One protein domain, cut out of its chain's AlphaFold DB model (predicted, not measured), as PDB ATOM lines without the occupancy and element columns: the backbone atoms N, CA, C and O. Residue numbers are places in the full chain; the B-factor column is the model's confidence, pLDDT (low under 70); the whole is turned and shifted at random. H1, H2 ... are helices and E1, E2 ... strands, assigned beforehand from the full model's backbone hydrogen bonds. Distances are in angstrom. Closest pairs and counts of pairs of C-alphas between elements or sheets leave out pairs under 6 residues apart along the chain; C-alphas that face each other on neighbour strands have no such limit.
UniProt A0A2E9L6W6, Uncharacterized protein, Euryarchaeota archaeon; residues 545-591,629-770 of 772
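AT A GLANCE: This is residues 545 to 591 and 629 to 770 of the 772 residues of an uncharacterized protein of Euryarchaeota archaeon (UniProt A0A2E9L6W6). A strongly twisted, curled sheet of six strands makes the main body, with helix H4 along one face and the helical hairpin H1 and H2 reaching out on that side, H1 standing up from the sheet. The hairpin E5 and E6 packs on H4 and E7, the hairpin E8 and E9 lies by E2, and a small three-strand sheet, E11 to E13, packs on E4 at one end of the longest axis, with the short H3 at the other. The printed part has 189 residues, with four named helices and thirteen named strands in the order E1 E2 H1 H2 H3 E3 E4 E5 E6 H4 E7 E8 E9 E10 E11 E12 E13, and its class is mixed. The large sheet runs E2 E3 E4 E1 E10 E7 and is mixed. The whole is compact, with a radius of gyration of the C-alphas of 16.4 A and spans of 52 by 36 by 35 A.

IN THESE COORDINATES: E1, residues 545 to 548, begins at C-alpha 545 (-34.637, 2.368, -33.891). E2, residues 555 to 562, bends by 89 degrees at residue 558. H1 is residues 565 to 573, H2 residues 578 to 587 and H3 residues 630 to 633. E3, residues 641 to 647, is 19.2 A long and E4, residues 653 to 661, 24.6 A. E5 is residues 665 to 668 and E6 residues 671 to 674. H4, residues 680 to 694, begins at (-25.172, 15.266, -34.349) and is 20.8 A long. E7 is residues 697 to 702, E8 residues 710 to 713, E9 residues 716 to 719, and E10, residues 724 to 730, is 16.7 A long. E11 is residues 744 to 748, E12, residues 754 to 759, is 16.9 A long, and E13, residues 765 to 769, ends at (-32.513, 5.704, -4.973).

HOW THE PARTS SIT: In the large sheet E1 and E10 are parallel, with N 546 and O 726 at 2.8 A. The other neighbours are antiparallel: E4 and E1 have N 547 and O 658 at 2.8 A, E3 and E4, a hairpin, N 643 and O 657 at 2.8 A, E2 and E3 N 561 and O 644 at 2.9 A, and E10 and E7 N 698 and O 729 at 2.8 A, each within hydrogen-bond range. H4 is on this sheet at a height of 10.2 A and runs along the strands, at 1 degrees to E1 on the local plane. H1 is on the same face at a height of 11.8 A and stands up from the sheet, its line rising 52 degrees. H2 only grazes the sheet with residues 583 to 587. H1 and H2 touch, C-alphas 571 and 580 being closest at 4.5 A, at a shallow tilt of 29 degrees, opposite ways. H2 touches H3, closest at C-alphas 586 and 630, 5.4 A. Residues 681 to 686 of H4 touch H2, about perpendicular at 84 degrees, closest at C-alphas 578 and 682, 5.0 A. Every O i to N i+4 pair is within hydrogen-bond range in H1, H2 and H4; H3 is too short for one. The hairpin E5 and E6 has N 666 and O 673 at 2.8 A, and the closest C-alphas of E6 and E7 are 671 and 698, 6.2 A apart. The hairpin E8 and E9, with N 711 and O 718 at 3.0 A, makes a sandwich, two sheets face to face, with the large sheet, the strands at 80 degrees. E11, E12 and E13 form a meander, each strand the antiparallel neighbour of the one before, with N 746 and O 755 at 2.7 A and N 756 and O 768 at 2.9 A. The closest C-alphas of E4 and E11 are those of Val 654 and Arg 747, 5.5 A apart.

THE WHOLE: The two C-alphas farthest apart, those of Lys 633 and Ser 762, are 52.3 A from each other. Residues 592 to 628 are cut out, with 10.6 A between C-alphas 591 and 629. Of the links printed whole, the one from E10 to E11, residues 731 to 743, is long. The mean pLDDT of the printed part is 79.1; 37 residues are under 70, among them 629 to 638 and 704 to 719.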
ATOM      1  N   ILE A 545     -35.459   3.162 -34.801       87.69
ATOM      2  CA  ILE A 545     -34.637   2.368 -33.891       87.69
ATOM      3  C   ILE A 545     -35.348   2.393 -32.539       87.69
ATOM      4  O   ILE A 545     -35.851   3.442 -32.137       87.69
ATOM      5  N   ALA A 546     -35.423   1.254 -31.864       89.81
ATOM      6  CA  ALA A 546     -35.946   1.149 -30.510       89.81
ATOM      7  C   ALA A 546     -34.800   0.944 -29.517       89.81
ATOM      8  O   ALA A 546     -33.838   0.246 -29.828       89.81
ATOM      9  N   ILE A 547     -34.922   1.517 -28.324       92.31
ATOM     10  CA  ILE A 547     -34.022   1.297 -27.193       92.31
ATOM     11  C   ILE A 547     -34.880   0.814 -26.019       92.31
ATOM     12  O   ILE A 547     -35.730   1.560 -25.532       92.31
ATOM     13  N   ASP A 548     -34.686  -0.435 -25.603       92.62
ATOM     14  CA  ASP A 548     -35.264  -1.015 -24.389       92.62
ATOM     15  C   ASP A 548     -34.522  -0.450 -23.176       92.62
ATOM     16  O   ASP A 548     -33.379  -0.811 -22.924       92.62
ATOM     17  N   LEU A 549     -35.167   0.443 -22.433       91.81
ATOM     18  CA  LEU A 549     -34.660   1.036 -21.193       91.81
ATOM     19  C   LEU A 549     -34.782   0.066 -20.008       91.81
ATOM     20  O   LEU A 549     -33.958   0.065 -19.101       91.81
ATOM     21  N   VAL A 550     -35.809  -0.791 -20.044       89.50
ATOM     22  CA  VAL A 550     -35.997  -1.914 -19.116       89.50
ATOM     23  C   VAL A 550     -36.090  -3.206 -19.936       89.50
ATOM     24  O   VAL A 550     -36.817  -3.234 -20.938       89.50
ATOM     25  N   PRO A 551     -35.394  -4.291 -19.545       88.19
ATOM     26  CA  PRO A 551     -35.430  -5.551 -20.274       88.19
ATOM     27  C   PRO A 551     -36.853  -6.086 -20.454       88.19
ATOM     28  O   PRO A 551     -37.659  -6.119 -19.523       88.19
ATOM     29  N   SER A 552     -37.152  -6.603 -21.650       85.62
ATOM     30  CA  SER A 552     -38.471  -7.179 -21.963       85.62
ATOM     31  C   SER A 552     -38.851  -8.356 -21.043       85.62
ATOM     32  O   SER A 552     -40.031  -8.654 -20.868       85.62
ATOM     33  N   SER A 553     -37.861  -9.020 -20.435       86.06
ATOM     34  CA  SER A 553     -38.053 -10.089 -19.448       86.06
ATOM     35  C   SER A 553     -38.699  -9.594 -18.150       86.06
ATOM     36  O   SER A 553     -39.462 -10.353 -17.554       86.06
ATOM     37  N   GLN A 554     -38.477  -8.333 -17.761       84.62
ATOM     38  CA  GLN A 554     -38.948  -7.738 -16.502       84.62
ATOM     39  C   GLN A 554     -40.311  -7.042 -16.620       84.62
ATOM     40  O   GLN A 554     -40.892  -6.651 -15.611       84.62
ATOM     41  N   ILE A 555     -40.867  -6.909 -17.826       88.44
ATOM     42  CA  ILE A 555     -42.104  -6.150 -18.077       88.44
ATOM     43  C   ILE A 555     -43.231  -7.008 -18.645       88.44
ATOM     44  O   ILE A 555     -43.026  -8.002 -19.342       88.44
ATOM     45  N   ARG A 556     -44.466  -6.567 -18.428       85.00
ATOM     46  CA  ARG A 556     -45.654  -7.122 -19.076       85.00
ATOM     47  C   ARG A 556     -45.925  -6.343 -20.361       85.00
ATOM     48  O   ARG A 556     -46.579  -5.303 -20.314       85.00
ATOM     49  N   LEU A 557     -45.479  -6.861 -21.510       81.06
ATOM     50  CA  LEU A 557     -45.714  -6.248 -22.834       81.06
ATOM     51  C   LEU A 557     -47.197  -5.980 -23.121       81.06
ATOM     52  O   LEU A 557     -47.533  -5.012 -23.799       81.06
ATOM     53  N   SER A 558     -48.095  -6.785 -22.546       77.38
ATOM     54  CA  SER A 558     -49.527  -6.515 -22.606       77.38
ATOM     55  C   SER A 558     -49.845  -5.131 -22.038       77.38
ATOM     56  O   SER A 558     -50.556  -4.375 -22.672       77.38
ATOM     57  N   THR A 559     -49.272  -4.704 -20.919       81.88
ATOM     58  CA  THR A 559     -49.625  -3.460 -20.200       81.88
ATOM     59  C   THR A 559     -49.055  -2.162 -20.785       81.88
ATOM     60  O   THR A 559     -49.100  -1.123 -20.132       81.88
ATOM     61  N   VAL A 560     -48.527  -2.213 -22.005       82.06
ATOM     62  CA  VAL A 560     -47.877  -1.089 -22.677       82.06
ATOM     63  C   VAL A 560     -48.818   0.110 -22.869       82.06
ATOM     64  O   VAL A 560     -49.937  -0.026 -23.367       82.06
ATOM     65  N   VAL A 561     -48.334   1.307 -22.523       82.56
ATOM     66  CA  VAL A 561     -49.027   2.587 -22.726       82.56
ATOM     67  C   VAL A 561     -48.060   3.611 -23.324       82.56
ATOM     68  O   VAL A 561     -46.931   3.767 -22.861       82.56
ATOM     69  N   ASN A 562     -48.502   4.352 -24.344       74.31
ATOM     70  CA  ASN A 562     -47.734   5.474 -24.883       74.31
ATOM     71  C   ASN A 562     -47.844   6.679 -23.936       74.31
ATOM     72  O   ASN A 562     -48.943   7.191 -23.701       74.31
ATOM     73  N   LYS A 563     -46.711   7.133 -23.395       69.06
ATOM     74  CA  LYS A 563     -46.643   8.272 -22.474       69.06
ATOM     75  C   LYS A 563     -45.587   9.256 -22.981       69.06
ATOM     76  O   LYS A 563     -44.534   9.451 -22.385       69.06
ATOM     77  N   ALA A 564     -45.910   9.924 -24.090       59.16
ATOM     78  CA  ALA A 564     -45.061  10.931 -24.738       59.16
ATOM     79  C   ALA A 564     -44.682  12.144 -23.849       59.16
ATOM     80  O   ALA A 564     -43.958  13.029 -24.295       59.16
ATOM     81  N   THR A 565     -45.173  12.224 -22.609       61.84
ATOM     82  CA  THR A 565     -44.911  13.339 -21.692       61.84
ATOM     83  C   THR A 565     -43.500  13.346 -21.118       61.84
ATOM     84  O   THR A 565     -43.035  14.422 -20.778       61.84
ATOM     85  N   TRP A 566     -42.804  12.205 -21.031       69.88
ATOM     86  CA  TRP A 566     -41.445  12.167 -20.470       69.88
ATOM     87  C   TRP A 566     -40.468  13.016 -21.283       69.88
ATOM     88  O   TRP A 566     -39.884  13.950 -20.749       69.88
ATOM     89  N   TYR A 567     -40.390  12.782 -22.598       70.56
ATOM     90  CA  TYR A 567     -39.499  13.556 -23.466       70.56
ATOM     91  C   TYR A 567     -39.872  15.041 -23.451       70.56
ATOM     92  O   TYR A 567     -39.008  15.904 -23.456       70.56
ATOM     93  N   LYS A 568     -41.173  15.352 -23.389       74.12
ATOM     94  CA  LYS A 568     -41.659  16.729 -23.259       74.12
ATOM     95  C   LYS A 568     -41.209  17.391 -21.949       74.12
ATOM     96  O   LYS A 568     -40.978  18.593 -21.961       74.12
ATOM     97  N   ASN A 569     -41.150  16.651 -20.843       76.19
ATOM     98  CA  ASN A 569     -40.710  17.169 -19.548       76.19
ATOM     99  C   ASN A 569     -39.189  17.346 -19.529       76.19
ATOM    100  O   ASN A 569     -38.736  18.459 -19.302       76.19
ATOM    101  N   LYS A 570     -38.425  16.330 -19.948       77.56
ATOM    102  CA  LYS A 570     -36.965  16.437 -20.098       77.56
ATOM    103  C   LYS A 570     -36.550  17.547 -21.058       77.56
ATOM    104  O   LYS A 570     -35.647  18.310 -20.764       77.56
ATOM    105  N   ALA A 571     -37.268  17.720 -22.166       78.50
ATOM    106  CA  ALA A 571     -37.042  18.840 -23.074       78.50
ATOM    107  C   ALA A 571     -37.262  20.210 -22.408       78.50
ATOM    108  O   ALA A 571     -36.584  21.160 -22.775       78.50
ATOM    109  N   LYS A 572     -38.205  20.333 -21.462       80.00
ATOM    110  CA  LYS A 572     -38.430  21.583 -20.717       80.00
ATOM    111  C   LYS A 572     -37.371  21.837 -19.646       80.00
ATOM    112  O   LYS A 572     -37.118  22.997 -19.353       80.00
ATOM    113  N   GLU A 573     -36.854  20.773 -19.043       79.69
ATOM    114  CA  GLU A 573     -35.809  20.808 -18.011       79.69
ATOM    115  C   GLU A 573     -34.411  21.008 -18.619       79.69
ATOM    116  O   GLU A 573     -33.512  21.485 -17.941       79.69
ATOM    117  N   ASP A 574     -34.232  20.686 -19.905       80.31
ATOM    118  CA  ASP A 574     -32.974  20.853 -20.631       80.31
ATOM    119  C   ASP A 574     -32.635  22.330 -20.891       80.31
ATOM    120  O   ASP A 574     -33.114  22.949 -21.848       80.31
ATOM    121  N   GLU A 575     -31.742  22.867 -20.063       78.44
ATOM    122  CA  GLU A 575     -31.201  24.226 -20.176       78.44
ATOM    123  C   GLU A 575     -30.430  24.456 -21.487       78.44
ATOM    124  O   GLU A 575     -30.376  25.583 -21.985       78.44
ATOM    125  N   SER A 576     -29.873  23.400 -22.097       81.19
ATOM    126  CA  SER A 576     -29.119  23.506 -23.355       81.19
ATOM    127  C   SER A 576     -30.016  23.750 -24.576       81.19
ATOM    128  O   SER A 576     -29.534  24.137 -25.645       81.19
ATOM    129  N   GLY A 577     -31.322  23.487 -24.445       83.50
ATOM    130  CA  GLY A 577     -32.316  23.568 -25.513       83.50
ATOM    131  C   GLY A 577     -32.193  22.482 -26.595       83.50
ATOM    132  O   GLY A 577     -33.057  22.403 -27.477       83.50
ATOM    133  N   MET A 578     -31.177  21.614 -26.546       85.88
ATOM    134  CA  MET A 578     -30.905  20.604 -27.574       85.88
ATOM    135  C   MET A 578     -32.007  19.538 -27.661       85.88
ATOM    136  O   MET A 578     -32.417  19.146 -28.764       85.88
ATOM    137  N   LEU A 579     -32.527  19.093 -26.516       83.94
ATOM    138  CA  LEU A 579     -33.654  18.170 -26.423       83.94
ATOM    139  C   LEU A 579     -34.960  18.850 -26.832       83.94
ATOM    140  O   LEU A 579     -35.782  18.215 -27.494       83.94
ATOM    141  N   THR A 580     -35.137  20.142 -26.531       84.00
ATOM    142  CA  THR A 580     -36.287  20.932 -27.013       84.00
ATOM    143  C   THR A 580     -36.332  21.000 -28.537       84.00
ATOM    144  O   THR A 580     -37.399  20.831 -29.141       84.00
ATOM    145  N   GLU A 581     -35.192  21.200 -29.190       82.25
ATOM    146  CA  GLU A 581     -35.117  21.224 -30.650       82.25
ATOM    147  C   GLU A 581     -35.431  19.850 -31.262       82.25
ATOM    148  O   GLU A 581     -36.246  19.764 -32.185       82.25
ATOM    149  N   LEU A 582     -34.879  18.763 -30.707       83.06
ATOM    150  CA  LEU A 582     -35.223  17.399 -31.133       83.06
ATOM    151  C   LEU A 582     -36.699  17.066 -30.894       83.06
ATOM    152  O   LEU A 582     -37.331  16.456 -31.759       83.06
ATOM    153  N   TRP A 583     -37.269  17.496 -29.763       80.56
ATOM    154  CA  TRP A 583     -38.692  17.322 -29.475       80.56
ATOM    155  C   TRP A 583     -39.525  17.979 -30.570       80.56
ATOM    156  O   TRP A 583     -40.389  17.338 -31.164       80.56
ATOM    157  N   ASN A 584     -39.254  19.249 -30.869       77.94
ATOM    158  CA  ASN A 584     -40.032  20.011 -31.839       77.94
ATOM    159  C   ASN A 584     -39.925  19.455 -33.268       77.94
ATOM    160  O   ASN A 584     -40.888  19.570 -34.024       77.94
ATOM    161  N   GLU A 585     -38.796  18.850 -33.637       76.56
ATOM    162  CA  GLU A 585     -38.554  18.359 -34.995       76.56
ATOM    163  C   GLU A 585     -38.973  16.895 -35.210       76.56
ATOM    164  O   GLU A 585     -39.529  16.566 -36.265       76.56
ATOM    165  N   PHE A 586     -38.742  16.021 -34.225       78.00
ATOM    166  CA  PHE A 586     -38.871  14.566 -34.383       78.00
ATOM    167  C   PHE A 586     -39.911  13.900 -33.481       78.00
ATOM    168  O   PHE A 586     -40.273  12.764 -33.775       78.00
ATOM    169  N   ALA A 587     -40.380  14.560 -32.417       73.75
ATOM    170  CA  ALA A 587     -41.303  13.977 -31.430       73.75
ATOM    171  C   ALA A 587     -42.684  14.666 -31.395       73.75
ATOM    172  O   ALA A 587     -43.724  14.063 -31.101       73.75
ATOM    173  N   ARG A 588     -42.705  15.967 -31.691       69.31
ATOM    174  CA  ARG A 588     -43.896  16.805 -31.745       69.31
ATOM    175  C   ARG A 588     -44.547  16.635 -33.117       69.31
ATOM    176  O   ARG A 588     -44.146  17.252 -34.102       69.31
ATOM    177  N   GLY A 589     -45.569  15.785 -33.180       60.28
ATOM    178  CA  GLY A 589     -46.441  15.698 -34.354       60.28
ATOM    179  C   GLY A 589     -47.247  16.985 -34.583       60.28
ATOM    180  O   GLY A 589     -47.348  17.840 -33.695       60.28
ATOM    181  N   ALA A 590     -47.850  17.109 -35.764       54.03
ATOM    182  CA  ALA A 590     -48.684  18.242 -36.141       54.03
ATOM    183  C   ALA A 590     -49.781  18.503 -35.101       54.03
ATOM    184  O   ALA A 590     -50.469  17.569 -34.669       54.03
ATOM    185  N   PRO A 591     -50.055  19.778 -34.774       56.75
ATOM    186  CA  PRO A 591     -51.322  20.147 -34.164       56.75
ATOM    187  C   PRO A 591     -52.469  19.649 -35.052       56.75
ATOM    188  O   PRO A 591     -52.466  19.885 -36.265       56.75
ATOM    189  N   THR A 629     -42.787  19.264 -39.554       66.88
ATOM    190  CA  THR A 629     -41.862  18.472 -38.725       66.88
ATOM    191  C   THR A 629     -41.509  17.153 -39.427       66.88
ATOM    192  O   THR A 629     -42.135  16.757 -40.419       66.88
ATOM    193  N   TYR A 630     -40.474  16.445 -38.971       67.75
ATOM    194  CA  TYR A 630     -40.107  15.164 -39.579       67.75
ATOM    195  C   TYR A 630     -41.222  14.121 -39.409       67.75
ATOM    196  O   TYR A 630     -41.581  13.431 -40.369       67.75
ATOM    197  N   ALA A 631     -41.818  14.068 -38.213       62.72
ATOM    198  CA  ALA A 631     -42.957  13.209 -37.902       62.72
ATOM    199  C   ALA A 631     -44.128  13.449 -38.873       62.72
ATOM    200  O   ALA A 631     -44.736  12.503 -39.380       62.72
ATOM    201  N   ASP A 632     -44.370  14.711 -39.220       62.06
ATOM    202  CA  ASP A 632     -45.401  15.147 -40.158       62.06
ATOM    203  C   ASP A 632     -45.122  14.729 -41.599       62.06
ATOM    204  O   ASP A 632     -45.985  14.165 -42.278       62.06
ATOM    205  N   LYS A 633     -43.881  14.929 -42.059       63.56
ATOM    206  CA  LYS A 633     -43.426  14.489 -43.389       63.56
ATOM    207  C   LYS A 633     -43.558  12.973 -43.570       63.56
ATOM    208  O   LYS A 633     -43.718  12.507 -44.697       63.56
ATOM    209  N   LYS A 634     -43.495  12.203 -42.478       63.97
ATOM    210  CA  LYS A 634     -43.622  10.736 -42.464       63.97
ATOM    211  C   LYS A 634     -45.002  10.234 -42.020       63.97
ATOM    212  O   LYS A 634     -45.164   9.040 -41.784       63.97
ATOM    213  N   GLY A 635     -46.005  11.112 -41.942       56.22
ATOM    214  CA  GLY A 635     -47.392  10.730 -41.653       56.22
ATOM    215  C   GLY A 635     -47.611  10.159 -40.248       56.22
ATOM    216  O   GLY A 635     -48.490   9.321 -40.070       56.22
ATOM    217  N   GLY A 636     -46.798  10.562 -39.267       57.56
ATOM    218  CA  GLY A 636     -46.873  10.107 -37.874       57.56
ATOM    219  C   GLY A 636     -46.301   8.710 -37.611       57.56
ATOM    220  O   GLY A 636     -46.285   8.279 -36.464       57.56
ATOM    221  N   ILE A 637     -45.812   8.015 -38.646       57.12
ATOM    222  CA  ILE A 637     -45.253   6.655 -38.545       57.12
ATOM    223  C   ILE A 637     -43.855   6.670 -37.907       57.12
ATOM    224  O   ILE A 637     -43.471   5.712 -37.243       57.12
ATOM    225  N   SER A 638     -43.117   7.769 -38.079       64.12
ATOM    226  CA  SER A 638     -41.722   7.901 -37.645       64.12
ATOM    227  C   SER A 638     -41.565   9.059 -36.670       64.12
ATOM    228  O   SER A 638     -40.934  10.071 -36.984       64.12
ATOM    229  N   ASN A 639     -42.224   8.927 -35.519       74.50
ATOM    230  CA  ASN A 639     -42.216   9.903 -34.436       74.50
ATOM    231  C   ASN A 639     -41.416   9.365 -33.248       74.50
ATOM    232  O   ASN A 639     -41.580   8.201 -32.893       74.50
ATOM    233  N   MET A 640     -40.598  10.199 -32.611       80.38
ATOM    234  CA  MET A 640     -39.976   9.840 -31.339       80.38
ATOM    235  C   MET A 640     -41.036   9.724 -30.246       80.38
ATOM    236  O   MET A 640     -41.833  10.642 -30.036       80.38
ATOM    237  N   ASN A 641     -41.048   8.606 -29.532       79.69
ATOM    238  CA  ASN A 641     -41.975   8.366 -28.432       79.69
ATOM    239  C   ASN A 641     -41.377   7.413 -27.395       79.69
ATOM    240  O   ASN A 641     -40.600   6.524 -27.728       79.69
ATOM    241  N   LEU A 642     -41.778   7.600 -26.136       84.00
ATOM    242  CA  LEU A 642     -41.460   6.701 -25.032       84.00
ATOM    243  C   LEU A 642     -42.708   5.902 -24.645       84.00
ATOM    244  O   LEU A 642     -43.783   6.459 -24.386       84.00
ATOM    245  N   ILE A 643     -42.551   4.586 -24.605       85.81
ATOM    246  CA  ILE A 643     -43.539   3.645 -24.102       85.81
ATOM    247  C   ILE A 643     -43.214   3.287 -22.657       85.81
ATOM    248  O   ILE A 643     -42.064   3.019 -22.321       85.81
ATOM    249  N   TYR A 644     -44.261   3.210 -21.841       87.94
ATOM    250  CA  TYR A 644     -44.218   2.661 -20.493       87.94
ATOM    251  C   TYR A 644     -44.878   1.283 -20.461       87.94
ATOM    252  O   TYR A 644     -45.806   1.028 -21.230       87.94
ATOM    253  N   ALA A 645     -44.443   0.419 -19.550       89.06
ATOM    254  CA  ALA A 645     -45.062  -0.877 -19.284       89.06
ATOM    255  C   ALA A 645     -45.024  -1.175 -17.781       89.06
ATOM    256  O   ALA A 645     -44.178  -0.648 -17.064       89.06
ATOM    257  N   LYS A 646     -45.957  -1.998 -17.294       90.06
ATOM    258  CA  LYS A 646     -45.918  -2.479 -15.913       90.06
ATOM    259  C   LYS A 646     -44.832  -3.537 -15.761       90.06
ATOM    260  O   LYS A 646     -44.740  -4.426 -16.620       90.06
ATOM    261  N   ARG A 647     -44.063  -3.501 -14.675       87.44
ATOM    262  CA  ARG A 647     -43.143  -4.596 -14.353       87.44
ATOM    263  C   ARG A 647     -43.899  -5.873 -13.982       87.44
ATOM    264  O   ARG A 647     -45.077  -5.849 -13.611       87.44
ATOM    265  N   LYS A 648     -43.242  -7.021 -14.144       88.56
ATOM    266  CA  LYS A 648     -43.826  -8.334 -13.841       88.56
ATOM    267  C   LYS A 648     -43.941  -8.596 -12.344       88.56
ATOM    268  O   LYS A 648     -44.952  -9.175 -11.952       88.56
ATOM    269  N   ASP A 649     -42.943  -8.160 -11.583       83.31
ATOM    270  CA  ASP A 649     -42.739  -8.419 -10.157       83.31
ATOM    271  C   ASP A 649     -43.599  -7.527  -9.252       83.31
ATOM    272  O   ASP A 649     -44.355  -8.052  -8.444       83.31
ATOM    273  N   ASN A 650     -43.547  -6.202  -9.421       85.00
ATOM    274  CA  ASN A 650     -44.254  -5.254  -8.547       85.00
ATOM    275  C   ASN A 650     -45.506  -4.620  -9.195       85.00
ATOM    276  O   ASN A 650     -46.308  -3.984  -8.521       85.00
ATOM    277  N   GLY A 651     -45.708  -4.799 -10.506       85.94
ATOM    278  CA  GLY A 651     -46.849  -4.232 -11.233       85.94
ATOM    279  C   GLY A 651     -46.790  -2.714 -11.467       85.94
ATOM    280  O   GLY A 651     -47.747  -2.160 -12.025       85.94
ATOM    281  N   GLU A 652     -45.687  -2.059 -11.101       88.50
ATOM    282  CA  GLU A 652     -45.475  -0.618 -11.232       88.50
ATOM    283  C   GLU A 652     -45.162  -0.209 -12.670       88.50
ATOM    284  O   GLU A 652     -44.555  -0.957 -13.439       88.50
ATOM    285  N   LEU A 653     -45.605   0.991 -13.056       87.50
ATOM    286  CA  LEU A 653     -45.477   1.493 -14.423       87.50
ATOM    287  C   LEU A 653     -44.127   2.200 -14.629       87.50
ATOM    288  O   LEU A 653     -43.917   3.300 -14.121       87.50
ATOM    289  N   VAL A 654     -43.260   1.617 -15.456       89.44
ATOM    290  CA  VAL A 654     -41.885   2.091 -15.702       89.44
ATOM    291  C   VAL A 654     -41.643   2.439 -17.171       89.44
ATOM    292  O   VAL A 654     -42.356   1.922 -18.044       89.44
ATOM    293  N   PRO A 655     -40.671   3.321 -17.483       89.38
ATOM    294  CA  PRO A 655     -40.261   3.570 -18.860       89.38
ATOM    295  C   PRO A 655     -39.676   2.287 -19.456       89.38
ATOM    296  O   PRO A 655     -38.725   1.722 -18.936       89.38
ATOM    297  N   PHE A 656     -40.269   1.804 -20.543       90.25
ATOM    298  CA  PHE A 656     -39.849   0.566 -21.190       90.25
ATOM    299  C   PHE A 656     -39.016   0.840 -22.436       90.25
ATOM    300  O   PHE A 656     -37.896   0.354 -22.529       90.25
ATOM    301  N   ARG A 657     -39.566   1.555 -23.421       89.69
ATOM    302  CA  ARG A 657     -38.972   1.592 -24.763       89.69
ATOM    303  C   ARG A 657     -39.055   2.961 -25.399       89.69
ATOM    304  O   ARG A 657     -40.152   3.490 -25.587       89.69
ATOM    305  N   LEU A 658     -37.903   3.488 -25.795       89.19
ATOM    306  CA  LEU A 658     -37.782   4.723 -26.558       89.19
ATOM    307  C   LEU A 658     -37.644   4.413 -28.050       89.19
ATOM    308  O   LEU A 658     -36.811   3.598 -28.437       89.19
ATOM    309  N   PHE A 659     -38.414   5.092 -28.899       87.19
ATOM    310  CA  PHE A 659     -38.232   5.038 -30.348       87.19
ATOM    311  C   PHE A 659     -37.569   6.303 -30.863       87.19
ATOM    312  O   PHE A 659     -37.961   7.416 -30.509       87.19
ATOM    313  N   ILE A 660     -36.606   6.125 -31.762       87.94
ATOM    314  CA  ILE A 660     -35.860   7.204 -32.398       87.94
ATOM    315  C   ILE A 660     -35.782   6.962 -33.910       87.94
ATOM    316  O   ILE A 660     -35.484   5.847 -34.332       87.94
ATOM    317  N   PRO A 661     -36.021   7.966 -34.769       85.31
ATOM    318  CA  PRO A 661     -35.863   7.812 -36.207       85.31
ATOM    319  C   PRO A 661     -34.459   7.335 -36.607       85.31
ATOM    320  O   PRO A 661     -33.448   7.966 -36.307       85.31
ATOM    321  N   LYS A 662     -34.385   6.278 -37.423       85.19
ATOM    322  CA  LYS A 662     -33.143   5.785 -38.054       85.19
ATOM    323  C   LYS A 662     -32.467   6.863 -38.914       85.19
ATOM    324  O   LYS A 662     -31.283   6.774 -39.234       85.19
ATOM    325  N   ALA A 663     -33.201   7.903 -39.313       80.69
ATOM    326  CA  ALA A 663     -32.664   9.028 -40.073       80.69
ATOM    327  C   ALA A 663     -31.554   9.791 -39.329       80.69
ATOM    328  O   ALA A 663     -30.658  10.305 -39.994       80.69
ATOM    329  N   ILE A 664     -31.578   9.809 -37.992       85.25
ATOM    330  CA  ILE A 664     -30.643  10.588 -37.162       85.25
ATOM    331  C   ILE A 664     -29.608   9.731 -36.412       85.25
ATOM    332  O   ILE A 664     -28.713  10.265 -35.761       85.25
ATOM    333  N   LEU A 665     -29.666   8.406 -36.576       88.44
ATOM    334  CA  LEU A 665     -28.806   7.425 -35.909       88.44
ATOM    335  C   LEU A 665     -28.113   6.482 -36.904       88.44
ATOM    336  O   LEU A 665     -28.588   6.268 -38.026       88.44
ATOM    337  N   ARG A 666     -26.986   5.902 -36.491       84.12
ATOM    338  CA  ARG A 666     -26.247   4.850 -37.204       84.12
ATOM    339  C   ARG A 666     -25.675   3.836 -36.210       84.12
ATOM    340  O   ARG A 666     -25.285   4.211 -35.112       84.12
ATOM    341  N   LYS A 667     -25.584   2.576 -36.625       81.56
ATOM    342  CA  LYS A 667     -24.898   1.510 -35.886       81.56
ATOM    343  C   LYS A 667     -23.436   1.435 -36.345       81.56
ATOM    344  O   LYS A 667     -23.182   1.569 -37.545       81.56
ATOM    345  N   ARG A 668     -22.492   1.231 -35.424       78.50
ATOM    346  CA  ARG A 668     -21.093   0.876 -35.724       78.50
ATOM    347  C   ARG A 668     -20.677  -0.239 -34.768       78.50
ATOM    348  O   ARG A 668     -20.584   0.009 -33.575       78.50
ATOM    349  N   GLY A 669     -20.460  -1.454 -35.274       81.19
ATOM    350  CA  GLY A 669     -20.310  -2.616 -34.389       81.19
ATOM    351  C   GLY A 669     -21.552  -2.760 -33.508       81.19
ATOM    352  O   GLY A 669     -22.663  -2.685 -34.027       81.19
ATOM    353  N   ASN A 670     -21.386  -2.879 -32.192       80.19
ATOM    354  CA  ASN A 670     -22.504  -2.963 -31.244       80.19
ATOM    355  C   ASN A 670     -22.994  -1.606 -30.713       80.19
ATOM    356  O   ASN A 670     -24.002  -1.572 -30.004       80.19
ATOM    357  N   ASP A 671     -22.354  -0.507 -31.118       80.69
ATOM    358  CA  ASP A 671     -22.634   0.825 -30.591       80.69
ATOM    359  C   ASP A 671     -23.687   1.562 -31.426       80.69
ATOM    360  O   ASP A 671     -23.704   1.513 -32.668       80.69
ATOM    361  N   LEU A 672     -24.547   2.306 -30.728       89.19
ATOM    362  CA  LEU A 672     -25.496   3.235 -31.327       89.19
ATOM    363  C   LEU A 672     -24.898   4.642 -31.333       89.19
ATOM    364  O   LEU A 672     -24.648   5.224 -30.288       89.19
ATOM    365  N   LEU A 673     -24.687   5.208 -32.522       88.75
ATOM    366  CA  LEU A 673     -24.039   6.507 -32.682       88.75
ATOM    367  C   LEU A 673     -24.942   7.506 -33.416       88.75
ATOM    368  O   LEU A 673     -25.695   7.132 -34.324       88.75
ATOM    369  N   PRO A 674     -24.810   8.811 -33.130       89.12
ATOM    370  CA  PRO A 674     -25.440   9.844 -33.937       89.12
ATOM    371  C   PRO A 674     -24.874   9.832 -35.367       89.12
ATOM    372  O   PRO A 674     -23.677   9.601 -35.610       89.12
ATOM    373  N   LYS A 675     -25.737  10.101 -36.350       86.31
ATOM    374  CA  LYS A 675     -25.288  10.360 -37.726       86.31
ATOM    375  C   LYS A 675     -24.564  11.701 -37.799       86.31
ATOM    376  O   LYS A 675     -24.983  12.680 -37.186       86.31
ATOM    377  N   LYS A 676     -23.481  11.751 -38.583       77.69
ATOM    378  CA  LYS A 676     -22.789  13.009 -38.894       77.69
ATOM    379  C   LYS A 676     -23.761  13.939 -39.638       77.69
ATOM    380  O   LYS A 676     -24.421  13.494 -40.574       77.69
ATOM    381  N   GLY A 677     -23.861  15.198 -39.214       77.25
ATOM    382  CA  GLY A 677     -24.767  16.192 -39.800       77.25
ATOM    383  C   GLY A 677     -25.310  17.185 -38.771       77.25
ATOM    384  O   GLY A 677     -24.839  17.230 -37.635       77.25
ATOM    385  N   GLY A 678     -26.327  17.961 -39.164       75.00
ATOM    386  CA  GLY A 678     -26.868  19.068 -38.361       75.00
ATOM    387  C   GLY A 678     -27.442  18.676 -36.992       75.00
ATOM    388  O   GLY A 678     -27.444  19.492 -36.080       75.00
ATOM    389  N   HIS A 679     -27.866  17.421 -36.808       83.00
ATOM    390  CA  HIS A 679     -28.443  16.942 -35.541       83.00
ATOM    391  C   HIS A 679     -27.434  16.227 -34.630       83.00
ATOM    392  O   HIS A 679     -27.815  15.776 -33.553       83.00
ATOM    393  N   PHE A 680     -26.161  16.106 -35.034       85.44
ATOM    394  CA  PHE A 680     -25.172  15.266 -34.349       85.44
ATOM    395  C   PHE A 680     -25.051  15.579 -32.852       85.44
ATOM    396  O   PHE A 680     -25.175  14.671 -32.037       85.44
ATOM    397  N   LYS A 681     -24.858  16.858 -32.489       87.19
ATOM    398  CA  LYS A 681     -24.685  17.282 -31.086       87.19
ATOM    399  C   LYS A 681     -25.915  16.963 -30.234       87.19
ATOM    400  O   LYS A 681     -25.777  16.417 -29.150       87.19
ATOM    401  N   ARG A 682     -27.109  17.232 -30.771       88.31
ATOM    402  CA  ARG A 682     -28.381  17.022 -30.066       88.31
ATOM    403  C   ARG A 682     -28.655  15.540 -29.818       88.31
ATOM    404  O   ARG A 682     -29.066  15.155 -28.735       88.31
ATOM    405  N   VAL A 683     -28.420  14.703 -30.831       89.19
ATOM    406  CA  VAL A 683     -28.626  13.251 -30.720       89.19
ATOM    407  C   VAL A 683     -27.573  12.620 -29.823       89.19
ATOM    408  O   VAL A 683     -27.902  11.706 -29.080       89.19
ATOM    409  N   LYS A 684     -26.332  13.122 -29.857       91.38
ATOM    410  CA  LYS A 684     -25.302  12.707 -28.908       91.38
ATOM    411  C   LYS A 684     -25.750  12.985 -27.471       91.38
ATOM    412  O   LYS A 684     -25.802  12.056 -26.688       91.38
ATOM    413  N   HIS A 685     -26.187  14.212 -27.187       89.94
ATOM    414  CA  HIS A 685     -26.671  14.593 -25.861       89.94
ATOM    415  C   HIS A 685     -27.846  13.721 -25.378       89.94
ATOM    416  O   HIS A 685     -27.879  13.316 -24.224       89.94
ATOM    417  N   LEU A 686     -28.773  13.358 -26.274       90.19
ATOM    418  CA  LEU A 686     -29.849  12.417 -25.949       90.19
ATOM    419  C   LEU A 686     -29.333  11.011 -25.600       90.19
ATOM    420  O   LEU A 686     -29.859  10.397 -24.681       90.19
ATOM    421  N   LEU A 687     -28.372  10.476 -26.358       92.44
ATOM    422  CA  LEU A 687     -27.807   9.153 -26.079       92.44
ATOM    423  C   LEU A 687     -27.007   9.160 -24.774       92.44
ATOM    424  O   LEU A 687     -27.188   8.245 -23.980       92.44
ATOM    425  N   ASP A 688     -26.218  10.210 -24.535       91.81
ATOM    426  CA  ASP A 688     -25.452  10.393 -23.300       91.81
ATOM    427  C   ASP A 688     -26.403  10.415 -22.080       91.81
ATOM    428  O   ASP A 688     -26.190   9.668 -21.130       91.81
ATOM    429  N   LEU A 689     -27.523  11.153 -22.157       89.06
ATOM    430  CA  LEU A 689     -28.552  11.177 -21.106       89.06
ATOM    431  C   LEU A 689     -29.198   9.799 -20.869       89.06
ATOM    432  O   LEU A 689     -29.513   9.432 -19.741       89.06
ATOM    433  N   ILE A 690     -29.432   9.022 -21.932       90.44
ATOM    434  CA  ILE A 690     -29.987   7.667 -21.788       90.44
ATOM    435  C   ILE A 690     -28.976   6.751 -21.097       90.44
ATOM    436  O   ILE A 690     -29.372   5.940 -20.265       90.44
ATOM    437  N   GLU A 691     -27.694   6.855 -21.438       91.69
ATOM    438  CA  GLU A 691     -26.653   6.047 -20.804       91.69
ATOM    439  C   GLU A 691     -26.426   6.432 -19.340       91.69
ATOM    440  O   GLU A 691     -26.155   5.551 -18.524       91.69
ATOM    441  N   GLU A 692     -26.603   7.706 -19.003       89.81
ATOM    442  CA  GLU A 692     -26.561   8.223 -17.634       89.81
ATOM    443  C   GLU A 692     -27.736   7.724 -16.783       89.81
ATOM    444  O   GLU A 692     -27.528   7.281 -15.658       89.81
ATOM    445  N   GLU A 693     -28.964   7.730 -17.314       87.00
ATOM    446  CA  GLU A 693     -30.156   7.325 -16.551       87.00
ATOM    447  C   GLU A 693     -30.433   5.809 -16.590       87.00
ATOM    448  O   GLU A 693     -31.034   5.260 -15.671       87.00
ATOM    449  N   PHE A 694     -30.029   5.098 -17.644       90.25
ATOM    450  CA  PHE A 694     -30.412   3.692 -17.854       90.25
ATOM    451  C   PHE A 694     -29.226   2.747 -18.067       90.25
ATOM    452  O   PHE A 694     -29.421   1.532 -18.152       90.25
ATOM    453  N   GLY A 695     -28.003   3.271 -18.129       90.19
ATOM    454  CA  GLY A 695     -26.792   2.505 -18.401       90.19
ATOM    455  C   GLY A 695     -26.495   2.342 -19.892       90.19
ATOM    456  O   GLY A 695     -27.301   2.669 -20.764       90.19
ATOM    457  N   LYS A 696     -25.308   1.800 -20.186       91.88
ATOM    458  CA  LYS A 696     -24.766   1.680 -21.551       91.88
ATOM    459  C   LYS A 696     -25.748   1.025 -22.519       91.88
ATOM    460  O   LYS A 696     -26.342  -0.012 -22.206       91.88
ATOM    461  N   ILE A 697     -25.867   1.594 -23.715       92.81
ATOM    462  CA  ILE A 697     -26.762   1.092 -24.756       92.81
ATOM    463  C   ILE A 697     -26.024   0.039 -25.583       92.81
ATOM    464  O   ILE A 697     -25.049   0.343 -26.269       92.81
ATOM    465  N   LYS A 698     -26.523  -1.199 -25.590       90.56
ATOM    466  CA  LYS A 698     -25.981  -2.282 -26.417       90.56
ATOM    467  C   LYS A 698     -26.951  -2.742 -27.484       90.56
ATOM    468  O   LYS A 698     -28.171  -2.734 -27.309       90.56
ATOM    469  N   PHE A 699     -26.403  -3.155 -28.620       89.19
ATOM    470  CA  PHE A 699     -27.186  -3.798 -29.661       89.19
ATOM    471  C   PHE A 699     -27.824  -5.093 -29.138       89.19
ATOM    472  O   PHE A 699     -27.134  -5.935 -28.572       89.19
ATOM    473  N   LYS A 700     -29.139  -5.247 -29.340       87.19
ATOM    474  CA  LYS A 700     -29.892  -6.437 -28.923       87.19
ATOM    475  C   LYS A 700     -30.236  -7.324 -30.111       87.19
ATOM    476  O   LYS A 700     -29.922  -8.503 -30.098       87.19
ATOM    477  N   ARG A 701     -30.923  -6.772 -31.120       84.00
ATOM    478  CA  ARG A 701     -31.351  -7.522 -32.315       84.00
ATOM    479  C   ARG A 701     -31.791  -6.619 -33.466       84.00
ATOM    480  O   ARG A 701     -32.185  -5.468 -33.254       84.00
ATOM    481  N   VAL A 702     -31.778  -7.158 -34.683       78.69
ATOM    482  CA  VAL A 702     -32.523  -6.606 -35.828       78.69
ATOM    483  C   VAL A 702     -33.952  -7.157 -35.774       78.69
ATOM    484  O   VAL A 702     -34.162  -8.267 -35.294       78.69
ATOM    485  N   LEU A 703     -34.944  -6.368 -36.190       72.56
ATOM    486  CA  LEU A 703     -36.316  -6.853 -36.364       72.56
ATOM    487  C   LEU A 703     -36.596  -7.046 -37.855       72.56
ATOM    488  O   LEU A 703     -36.480  -6.095 -38.631       72.56
ATOM    489  N   GLU A 704     -36.977  -8.261 -38.238       55.09
ATOM    490  CA  GLU A 704     -37.347  -8.625 -39.607       55.09
ATOM    491  C   GLU A 704     -38.881  -8.558 -39.769       55.09
ATOM    492  O   GLU A 704     -39.621  -9.181 -39.013       55.09
ATOM    493  N   GLY A 705     -39.382  -7.772 -40.735       48.00
ATOM    494  CA  GLY A 705     -40.795  -7.786 -41.168       48.00
ATOM    495  C   GLY A 705     -41.783  -6.779 -40.531       48.00
ATOM    496  O   GLY A 705     -41.578  -6.222 -39.450       48.00
ATOM    497  N   MET A 706     -42.899  -6.510 -41.237       41.91
ATOM    498  CA  MET A 706     -44.036  -5.719 -40.725       41.91
ATOM    499  C   MET A 706     -44.943  -6.585 -39.850       41.91
ATOM    500  O   MET A 706     -45.844  -7.243 -40.353       41.91
ATOM    501  N   GLY A 707     -44.782  -6.515 -38.533       45.62
ATOM    502  CA  GLY A 707     -45.681  -7.259 -37.650       45.62
ATOM    503  C   GLY A 707     -45.435  -6.996 -36.181       45.62
ATOM    504  O   GLY A 707     -45.281  -7.927 -35.406       45.62
ATOM    505  N   GLY A 708     -45.341  -5.726 -35.789       51.06
ATOM    506  CA  GLY A 708     -45.159  -5.407 -34.380       51.06
ATOM    507  C   GLY A 708     -46.402  -5.667 -33.546       51.06
ATOM    508  O   GLY A 708     -47.521  -5.490 -34.030       51.06
ATOM    509  N   PHE A 709     -46.195  -6.028 -32.276       46.69
ATOM    510  CA  PHE A 709     -47.269  -6.161 -31.297       46.69
ATOM    511  C   PHE A 709     -48.062  -4.844 -31.238       46.69
ATOM    512  O   PHE A 709     -47.565  -3.821 -30.757       46.69
ATOM    513  N   ASN A 710     -49.271  -4.852 -31.804       52.31
ATOM    514  CA  ASN A 710     -50.202  -3.731 -31.809       52.31
ATOM    515  C   ASN A 710     -51.280  -4.032 -30.774       52.31
ATOM    516  O   ASN A 710     -52.135  -4.880 -31.014       52.31
ATOM    517  N   ARG A 711     -51.264  -3.335 -29.637       49.38
ATOM    518  CA  ARG A 711     -52.341  -3.456 -28.651       49.38
ATOM    519  C   ARG A 711     -53.297  -2.290 -28.776       49.38
ATOM    520  O   ARG A 711     -52.877  -1.146 -28.640       49.38
ATOM    521  N   GLU A 712     -54.584  -2.565 -28.946       51.72
ATOM    522  CA  GLU A 712     -55.624  -1.566 -28.707       51.72
ATOM    523  C   GLU A 712     -55.753  -1.310 -27.202       51.72
ATOM    524  O   GLU A 712     -56.071  -2.202 -26.417       51.72
ATOM    525  N   THR A 713     -55.443  -0.088 -26.776       50.59
ATOM    526  CA  THR A 713     -55.712   0.391 -25.415       50.59
ATOM    527  C   THR A 713     -56.918   1.337 -25.446       50.59
ATOM    528  O   THR A 713     -57.202   1.911 -26.500       50.59
ATOM    529  N   PRO A 714     -57.581   1.619 -24.307       44.16
ATOM    530  CA  PRO A 714     -58.642   2.634 -24.237       44.16
ATOM    531  C   PRO A 714     -58.206   4.030 -24.720       44.16
ATOM    532  O   PRO A 714     -59.039   4.880 -25.018       44.16
ATOM    533  N   ARG A 715     -56.890   4.283 -24.793       49.47
ATOM    534  CA  ARG A 715     -56.280   5.533 -25.271       49.47
ATOM    535  C   ARG A 715     -55.734   5.439 -26.707       49.47
ATOM    536  O   ARG A 715     -55.095   6.384 -27.167       49.47
ATOM    537  N   GLY A 716     -55.991   4.335 -27.414       54.59
ATOM    538  CA  GLY A 716     -55.576   4.081 -28.798       54.59
ATOM    539  C   GLY A 716     -54.669   2.858 -28.960       54.59
ATOM    540  O   GLY A 716     -54.253   2.230 -27.986       54.59
ATOM    541  N   THR A 717     -54.350   2.509 -30.205       55.16
ATOM    542  CA  THR A 717     -53.445   1.398 -30.525       55.16
ATOM    543  C   THR A 717     -51.991   1.786 -30.240       55.16
ATOM    544  O   THR A 717     -51.494   2.763 -30.801       55.16
ATOM    545  N   VAL A 718     -51.295   1.035 -29.385       64.06
ATOM    546  CA  VAL A 718     -49.858   1.202 -29.139       64.06
ATOM    547  C   VAL A 718     -49.106   0.091 -29.856       64.06
ATOM    548  O   VAL A 718     -49.308  -1.092 -29.585       64.06
ATOM    549  N   SER A 719     -48.249   0.492 -30.789       67.31
ATOM    550  CA  SER A 719     -47.387  -0.402 -31.552       67.31
ATOM    551  C   SER A 719     -46.008  -0.496 -30.902       67.31
ATOM    552  O   SER A 719     -45.331   0.522 -30.782       67.31
ATOM    553  N   VAL A 720     -45.580  -1.697 -30.507       71.88
ATOM    554  CA  VAL A 720     -44.294  -1.913 -29.812       71.88
ATOM    555  C   VAL A 720     -43.122  -2.131 -30.776       71.88
ATOM    556  O   VAL A 720     -42.012  -1.693 -30.481       71.88
ATOM    557  N   ASP A 721     -43.354  -2.752 -31.936       73.62
ATOM    558  CA  ASP A 721     -42.293  -3.039 -32.923       73.62
ATOM    559  C   ASP A 721     -42.614  -2.515 -34.338       73.62
ATOM    560  O   ASP A 721     -41.838  -2.685 -35.278       73.62
ATOM    561  N   ARG A 722     -43.759  -1.848 -34.535       70.38
ATOM    562  CA  ARG A 722     -44.171  -1.388 -35.871       70.38
ATOM    563  C   ARG A 722     -43.217  -0.315 -36.397       70.38
ATOM    564  O   ARG A 722     -43.125   0.769 -35.831       70.38
ATOM    565  N   GLY A 723     -42.572  -0.590 -37.531       70.88
ATOM    566  CA  GLY A 723     -41.670   0.359 -38.196       70.88
ATOM    567  C   GLY A 723     -40.264   0.432 -37.589       70.88
ATOM    568  O   GLY A 723     -39.460   1.250 -38.051       70.88
ATOM    569  N   VAL A 724     -39.960  -0.417 -36.602       78.31
ATOM    570  CA  VAL A 724     -38.634  -0.544 -35.992       78.31
ATOM    571  C   VAL A 724     -37.749  -1.438 -36.851       78.31
ATOM    572  O   VAL A 724     -38.168  -2.494 -37.298       78.31
ATOM    573  N   HIS A 725     -36.520  -0.993 -37.080       78.50
ATOM    574  CA  HIS A 725     -35.488  -1.716 -37.814       78.50
ATOM    575  C   HIS A 725     -34.528  -2.445 -36.867       78.50
ATOM    576  O   HIS A 725     -34.156  -3.587 -37.097       78.50
ATOM    577  N   GLN A 726     -34.100  -1.773 -35.799       86.38
ATOM    578  CA  GLN A 726     -33.127  -2.292 -34.837       86.38
ATOM    579  C   GLN A 726     -33.603  -2.013 -33.420       86.38
ATOM    580  O   GLN A 726     -34.148  -0.940 -33.156       86.38
ATOM    581  N   VAL A 727     -33.360  -2.969 -32.529       88.50
ATOM    582  CA  VAL A 727     -33.588  -2.840 -31.094       88.50
ATOM    583  C   VAL A 727     -32.236  -2.855 -30.393       88.50
ATOM    584  O   VAL A 727     -31.416  -3.753 -30.597       88.50
ATOM    585  N   PHE A 728     -32.025  -1.852 -29.561       92.94
ATOM    586  CA  PHE A 728     -30.946  -1.758 -28.593       92.94
ATOM    587  C   PHE A 728     -31.532  -1.934 -27.193       92.94
ATOM    588  O   PHE A 728     -32.746  -1.837 -27.012       92.94
ATOM    589  N   GLN A 729     -30.691  -2.206 -26.208       93.75
ATOM    590  CA  GLN A 729     -31.087  -2.344 -24.814       93.75
ATOM    591  C   GLN A 729     -30.071  -1.646 -23.919       93.75
ATOM    592  O   GLN A 729     -28.869  -1.819 -24.100       93.75
ATOM    593  N   ALA A 730     -30.570  -0.864 -22.969       93.25
ATOM    594  CA  ALA A 730     -29.774  -0.306 -21.893       93.25
ATOM    595  C   ALA A 730     -29.465  -1.412 -20.872       93.25
ATOM    596  O   ALA A 730     -30.348  -2.188 -20.486       93.25
ATOM    597  N   GLU A 731     -28.205  -1.528 -20.467       90.81
ATOM    598  CA  GLU A 731     -27.765  -2.604 -19.572       90.81
ATOM    599  C   GLU A 731     -28.218  -2.442 -18.117       90.81
ATOM    600  O   GLU A 731     -28.099  -3.396 -17.355       90.81
ATOM    601  N   GLY A 732     -28.741  -1.279 -17.727       89.62
ATOM    602  CA  GLY A 732     -28.958  -0.918 -16.330       89.62
ATOM    603  C   GLY A 732     -27.744  -0.202 -15.737       89.62
ATOM    604  O   GLY A 732     -26.623  -0.296 -16.252       89.62
ATOM    605  N   LEU A 733     -27.983   0.523 -14.649       89.94
ATOM    606  CA  LEU A 733     -26.945   1.241 -13.915       89.94
ATOM    607  C   LEU A 733     -26.100   0.264 -13.102       89.94
ATOM    608  O   LEU A 733     -26.592  -0.768 -12.637       89.94
ATOM    609  N   ASP A 734     -24.818   0.579 -12.941       87.38
ATOM    610  CA  ASP A 734     -23.961  -0.199 -12.057       87.38
ATOM    611  C   ASP A 734     -24.401   0.032 -10.605       87.38
ATOM    612  O   ASP A 734     -24.432   1.164 -10.128       87.38
ATOM    613  N   ALA A 735     -24.799  -1.044  -9.929       81.56
ATOM    614  CA  ALA A 735     -25.250  -1.002  -8.541       81.56
ATOM    615  C   ALA A 735     -24.081  -1.157  -7.549       81.56
ATOM    616  O   ALA A 735     -24.274  -1.004  -6.342       81.56
ATOM    617  N   GLY A 736     -22.871  -1.456  -8.040       80.62
ATOM    618  CA  GLY A 736     -21.696  -1.768  -7.231       80.62
ATOM    619  C   GLY A 736     -21.557  -3.261  -6.908       80.62
ATOM    620  O   GLY A 736     -22.458  -4.067  -7.132       80.62
ATOM    621  N   SER A 737     -20.411  -3.636  -6.330       78.62
ATOM    622  CA  SER A 737     -20.011  -5.037  -6.082       78.62
ATOM    623  C   SER A 737     -20.890  -5.800  -5.082       78.62
ATOM    624  O   SER A 737     -20.795  -7.020  -4.984       78.62
ATOM    625  N   SER A 738     -21.746  -5.099  -4.337       79.81
ATOM    626  CA  SER A 738     -22.670  -5.698  -3.363       79.81
ATOM    627  C   SER A 738     -23.947  -6.274  -3.993       79.81
ATOM    628  O   SER A 738     -24.791  -6.801  -3.269       79.81
ATOM    629  N   TYR A 739     -24.100  -6.193  -5.321       83.44
ATOM    630  CA  TYR A 739     -25.284  -6.637  -6.059       83.44
ATOM    631  C   TYR A 739     -24.909  -7.598  -7.196       83.44
ATOM    632  O   TYR A 739     -23.874  -7.454  -7.839       83.44
ATOM    633  N   SER A 740     -25.761  -8.594  -7.443       81.00
ATOM    634  CA  SER A 740     -25.601  -9.601  -8.501       81.00
ATOM    635  C   SER A 740     -26.153  -9.146  -9.853       81.00
ATOM    636  O   SER A 740     -25.830  -9.734 -10.884       81.00
ATOM    637  N   THR A 741     -26.980  -8.097  -9.872       84.75
ATOM    638  CA  THR A 741     -27.567  -7.545 -11.097       84.75
ATOM    639  C   THR A 741     -27.398  -6.036 -11.167       84.75
ATOM    640  O   THR A 741     -27.431  -5.346 -10.151       84.75
ATOM    641  N   LYS A 742     -27.334  -5.512 -12.392       88.75
ATOM    642  CA  LYS A 742     -27.452  -4.074 -12.652       88.75
ATOM    643  C   LYS A 742     -28.815  -3.545 -12.201       88.75
ATOM    644  O   LYS A 742     -29.808  -4.283 -12.180       88.75
ATOM    645  N   ALA A 743     -28.853  -2.273 -11.830       88.81
ATOM    646  CA  ALA A 743     -30.054  -1.616 -11.346       88.81
ATOM    647  C   ALA A 743     -30.913  -1.136 -12.523       88.81
ATOM    648  O   ALA A 743     -30.452  -0.392 -13.391       88.81
ATOM    649  N   HIS A 744     -32.184  -1.538 -12.540       90.94
ATOM    650  CA  HIS A 744     -33.167  -1.086 -13.530       90.94
ATOM    651  C   HIS A 744     -34.329  -0.354 -12.853       90.94
ATOM    652  O   HIS A 744     -34.645  -0.667 -11.702       90.94
ATOM    653  N   PRO A 745     -35.012   0.575 -13.549       89.62
ATOM    654  CA  PRO A 745     -36.186   1.260 -13.018       89.62
ATOM    655  C   PRO A 745     -37.229   0.297 -12.419       89.62
ATOM    656  O   PRO A 745     -37.719  -0.610 -13.093       89.62
ATOM    657  N   SER A 746     -37.572   0.503 -11.149       88.69
ATOM    658  CA  SER A 746     -38.617  -0.188 -10.374       88.69
ATOM    659  C   SER A 746     -39.956   0.525 -10.479       88.69
ATOM    660  O   SER A 746     -40.976  -0.094 -10.783       88.69
ATOM    661  N   ARG A 747     -39.943   1.842 -10.257       86.38
ATOM    662  CA  ARG A 747     -41.123   2.712 -10.255       86.38
ATOM    663  C   ARG A 747     -40.727   4.164 -10.498       86.38
ATOM    664  O   ARG A 747     -39.570   4.542 -10.327       86.38
ATOM    665  N   VAL A 748     -41.704   4.974 -10.891       83.25
ATOM    666  CA  VAL A 748     -41.541   6.417 -11.108       83.25
ATOM    667  C   VAL A 748     -42.350   7.162 -10.049       83.25
ATOM    668  O   VAL A 748     -43.560   6.945  -9.949       83.25
ATOM    669  N   LYS A 749     -41.697   8.020  -9.257       80.69
ATOM    670  CA  LYS A 749     -42.342   8.861  -8.238       80.69
ATOM    671  C   LYS A 749     -43.231   9.932  -8.899       80.69
ATOM    672  O   LYS A 749     -43.180  10.161 -10.110       80.69
ATOM    673  N   MET A 750     -44.077  10.597  -8.107       71.69
ATOM    674  CA  MET A 750     -44.988  11.638  -8.617       71.69
ATOM    675  C   MET A 750     -44.257  12.852  -9.206       71.69
ATOM    676  O   MET A 750     -44.773  13.478 -10.130       71.69
ATOM    677  N   ASP A 751     -43.064  13.155  -8.695       68.88
ATOM    678  CA  ASP A 751     -42.179  14.219  -9.180       68.88
ATOM    679  C   ASP A 751     -41.445  13.858 -10.487       68.88
ATOM    680  O   ASP A 751     -40.842  14.721 -11.114       68.88
ATOM    681  N   GLY A 752     -41.545  12.604 -10.943       68.56
ATOM    682  CA  GLY A 752     -40.881  12.108 -12.145       68.56
ATOM    683  C   GLY A 752     -39.523  11.447 -11.902       68.56
ATOM    684  O   GLY A 752     -38.983  10.880 -12.854       68.56
ATOM    685  N   SER A 753     -39.006  11.453 -10.670       77.50
ATOM    686  CA  SER A 753     -37.784  10.723 -10.313       77.50
ATOM    687  C   SER A 753     -37.997   9.205 -10.384       77.50
ATOM    688  O   SER A 753     -39.117   8.693 -10.244       77.50
ATOM    689  N   MET A 754     -36.920   8.469 -10.657       84.56
ATOM    690  CA  MET A 754     -36.951   7.016 -10.827       84.56
ATOM    691  C   MET A 754     -36.319   6.331  -9.620       84.56
ATOM    692  O   MET A 754     -35.212   6.664  -9.215       84.56
ATOM    693  N   ILE A 755     -37.026   5.346  -9.072       87.19
ATOM    694  CA  ILE A 755     -36.452   4.399  -8.118       87.19
ATOM    695  C   ILE A 755     -35.982   3.197  -8.918       87.19
ATOM    696  O   ILE A 755     -36.726   2.697  -9.768       87.19
ATOM    697  N   TYR A 756     -34.778   2.722  -8.638       90.56
ATOM    698  CA  TYR A 756     -34.180   1.566  -9.288       90.56
ATOM    699  C   TYR A 756     -34.251   0.348  -8.377       90.56
ATOM    700  O   TYR A 756     -34.527   0.455  -7.188       90.56
ATOM    701  N   GLN A 757     -34.031  -0.829  -8.940       88.19
ATOM    702  CA  GLN A 757     -34.025  -2.081  -8.202       88.19
ATOM    703  C   GLN A 757     -32.930  -2.983  -8.750       88.19
ATOM    704  O   GLN A 757     -32.807  -3.150  -9.968       88.19
ATOM    705  N   ALA A 758     -32.160  -3.556  -7.832       87.25
ATOM    706  CA  ALA A 758     -31.120  -4.542  -8.088       87.25
ATOM    707  C   ALA A 758     -31.341  -5.770  -7.188       87.25
ATOM    708  O   ALA A 758     -32.142  -5.734  -6.248       87.25
ATOM    709  N   MET A 759     -30.665  -6.874  -7.490       81.88
ATOM    710  CA  MET A 759     -30.645  -8.064  -6.642       81.88
ATOM    711  C   MET A 759     -29.314  -8.156  -5.906       81.88
ATOM    712  O   MET A 759     -28.262  -7.900  -6.486       81.88
ATOM    713  N   THR A 760     -29.342  -8.542  -4.637       82.62
ATOM    714  CA  THR A 760     -28.143  -8.943  -3.892       82.62
ATOM    715  C   THR A 760     -27.631 -10.305  -4.395       82.62
ATOM    716  O   THR A 760     -28.367 -11.039  -5.066       82.62
ATOM    717  N   PRO A 761     -26.397 -10.714  -4.050       78.00
ATOM    718  CA  PRO A 761     -25.912 -12.076  -4.288       78.00
ATOM    719  C   PRO A 761     -26.812 -13.168  -3.695       78.00
ATOM    720  O   PRO A 761     -26.900 -14.256  -4.251       78.00
ATOM    721  N   SER A 762     -27.539 -12.865  -2.615       74.69
ATOM    722  CA  SER A 762     -28.528 -13.763  -2.006       74.69
ATOM    723  C   SER A 762     -29.878 -13.813  -2.741       74.69
ATOM    724  O   SER A 762     -30.811 -14.445  -2.251       74.69
ATOM    725  N   GLY A 763     -30.025 -13.123  -3.877       76.19
ATOM    726  CA  GLY A 763     -31.273 -13.063  -4.648       76.19
ATOM    727  C   GLY A 763     -32.357 -12.174  -4.029       76.19
ATOM    728  O   GLY A 763     -33.493 -12.168  -4.502       76.19
ATOM    729  N   THR A 764     -32.035 -11.410  -2.980       79.38
ATOM    730  CA  THR A 764     -32.976 -10.464  -2.366       79.38
ATOM    731  C   THR A 764     -33.023  -9.189  -3.188       79.38
ATOM    732  O   THR A 764     -31.988  -8.645  -3.572       79.38
ATOM    733  N   SER A 765     -34.224  -8.691  -3.464       81.19
ATOM    734  CA  SER A 765     -34.362  -7.462  -4.223       81.19
ATOM    735  C   SER A 765     -34.299  -6.227  -3.330       81.19
ATOM    736  O   SER A 765     -34.989  -6.160  -2.316       81.19
ATOM    737  N   VAL A 766     -33.489  -5.247  -3.731       85.12
ATOM    738  CA  VAL A 766     -33.277  -3.992  -3.005       85.12
ATOM    739  C   VAL A 766     -33.614  -2.827  -3.929       85.12
ATOM    740  O   VAL A 766     -33.139  -2.776  -5.066       85.12
ATOM    741  N   GLU A 767     -34.445  -1.903  -3.444       86.69
ATOM    742  CA  GLU A 767     -34.689  -0.634  -4.126       86.69
ATOM    743  C   GLU A 767     -33.548   0.345  -3.839       86.69
ATOM    744  O   GLU A 767     -33.129   0.518  -2.696       86.69
ATOM    745  N   LEU A 768     -33.060   0.988  -4.892       82.38
ATOM    746  CA  LEU A 768     -31.978   1.958  -4.863       82.38
ATOM    747  C   LEU A 768     -32.524   3.298  -5.337       82.38
ATOM    748  O   LEU A 768     -33.101   3.405  -6.424       82.38
ATOM    749  N   GLU A 769     -32.330   4.331  -4.527       72.12
ATOM    750  CA  GLU A 769     -32.513   5.704  -4.973       72.12
ATOM    751  C   GLU A 769     -31.172   6.187  -5.516       72.12
ATOM    752  O   GLU A 769     -30.234   6.437  -4.761       72.12
ATOM    753  N   VAL A 770     -31.056   6.226  -6.842       62.12
ATOM    754  CA  VAL A 770     -29.866   6.763  -7.498       62.12
ATOM    755  C   VAL A 770     -30.047   8.272  -7.553       62.12
ATOM    756  O   VAL A 770     -30.873   8.774  -8.316       62.12
TER     757      VAL A 770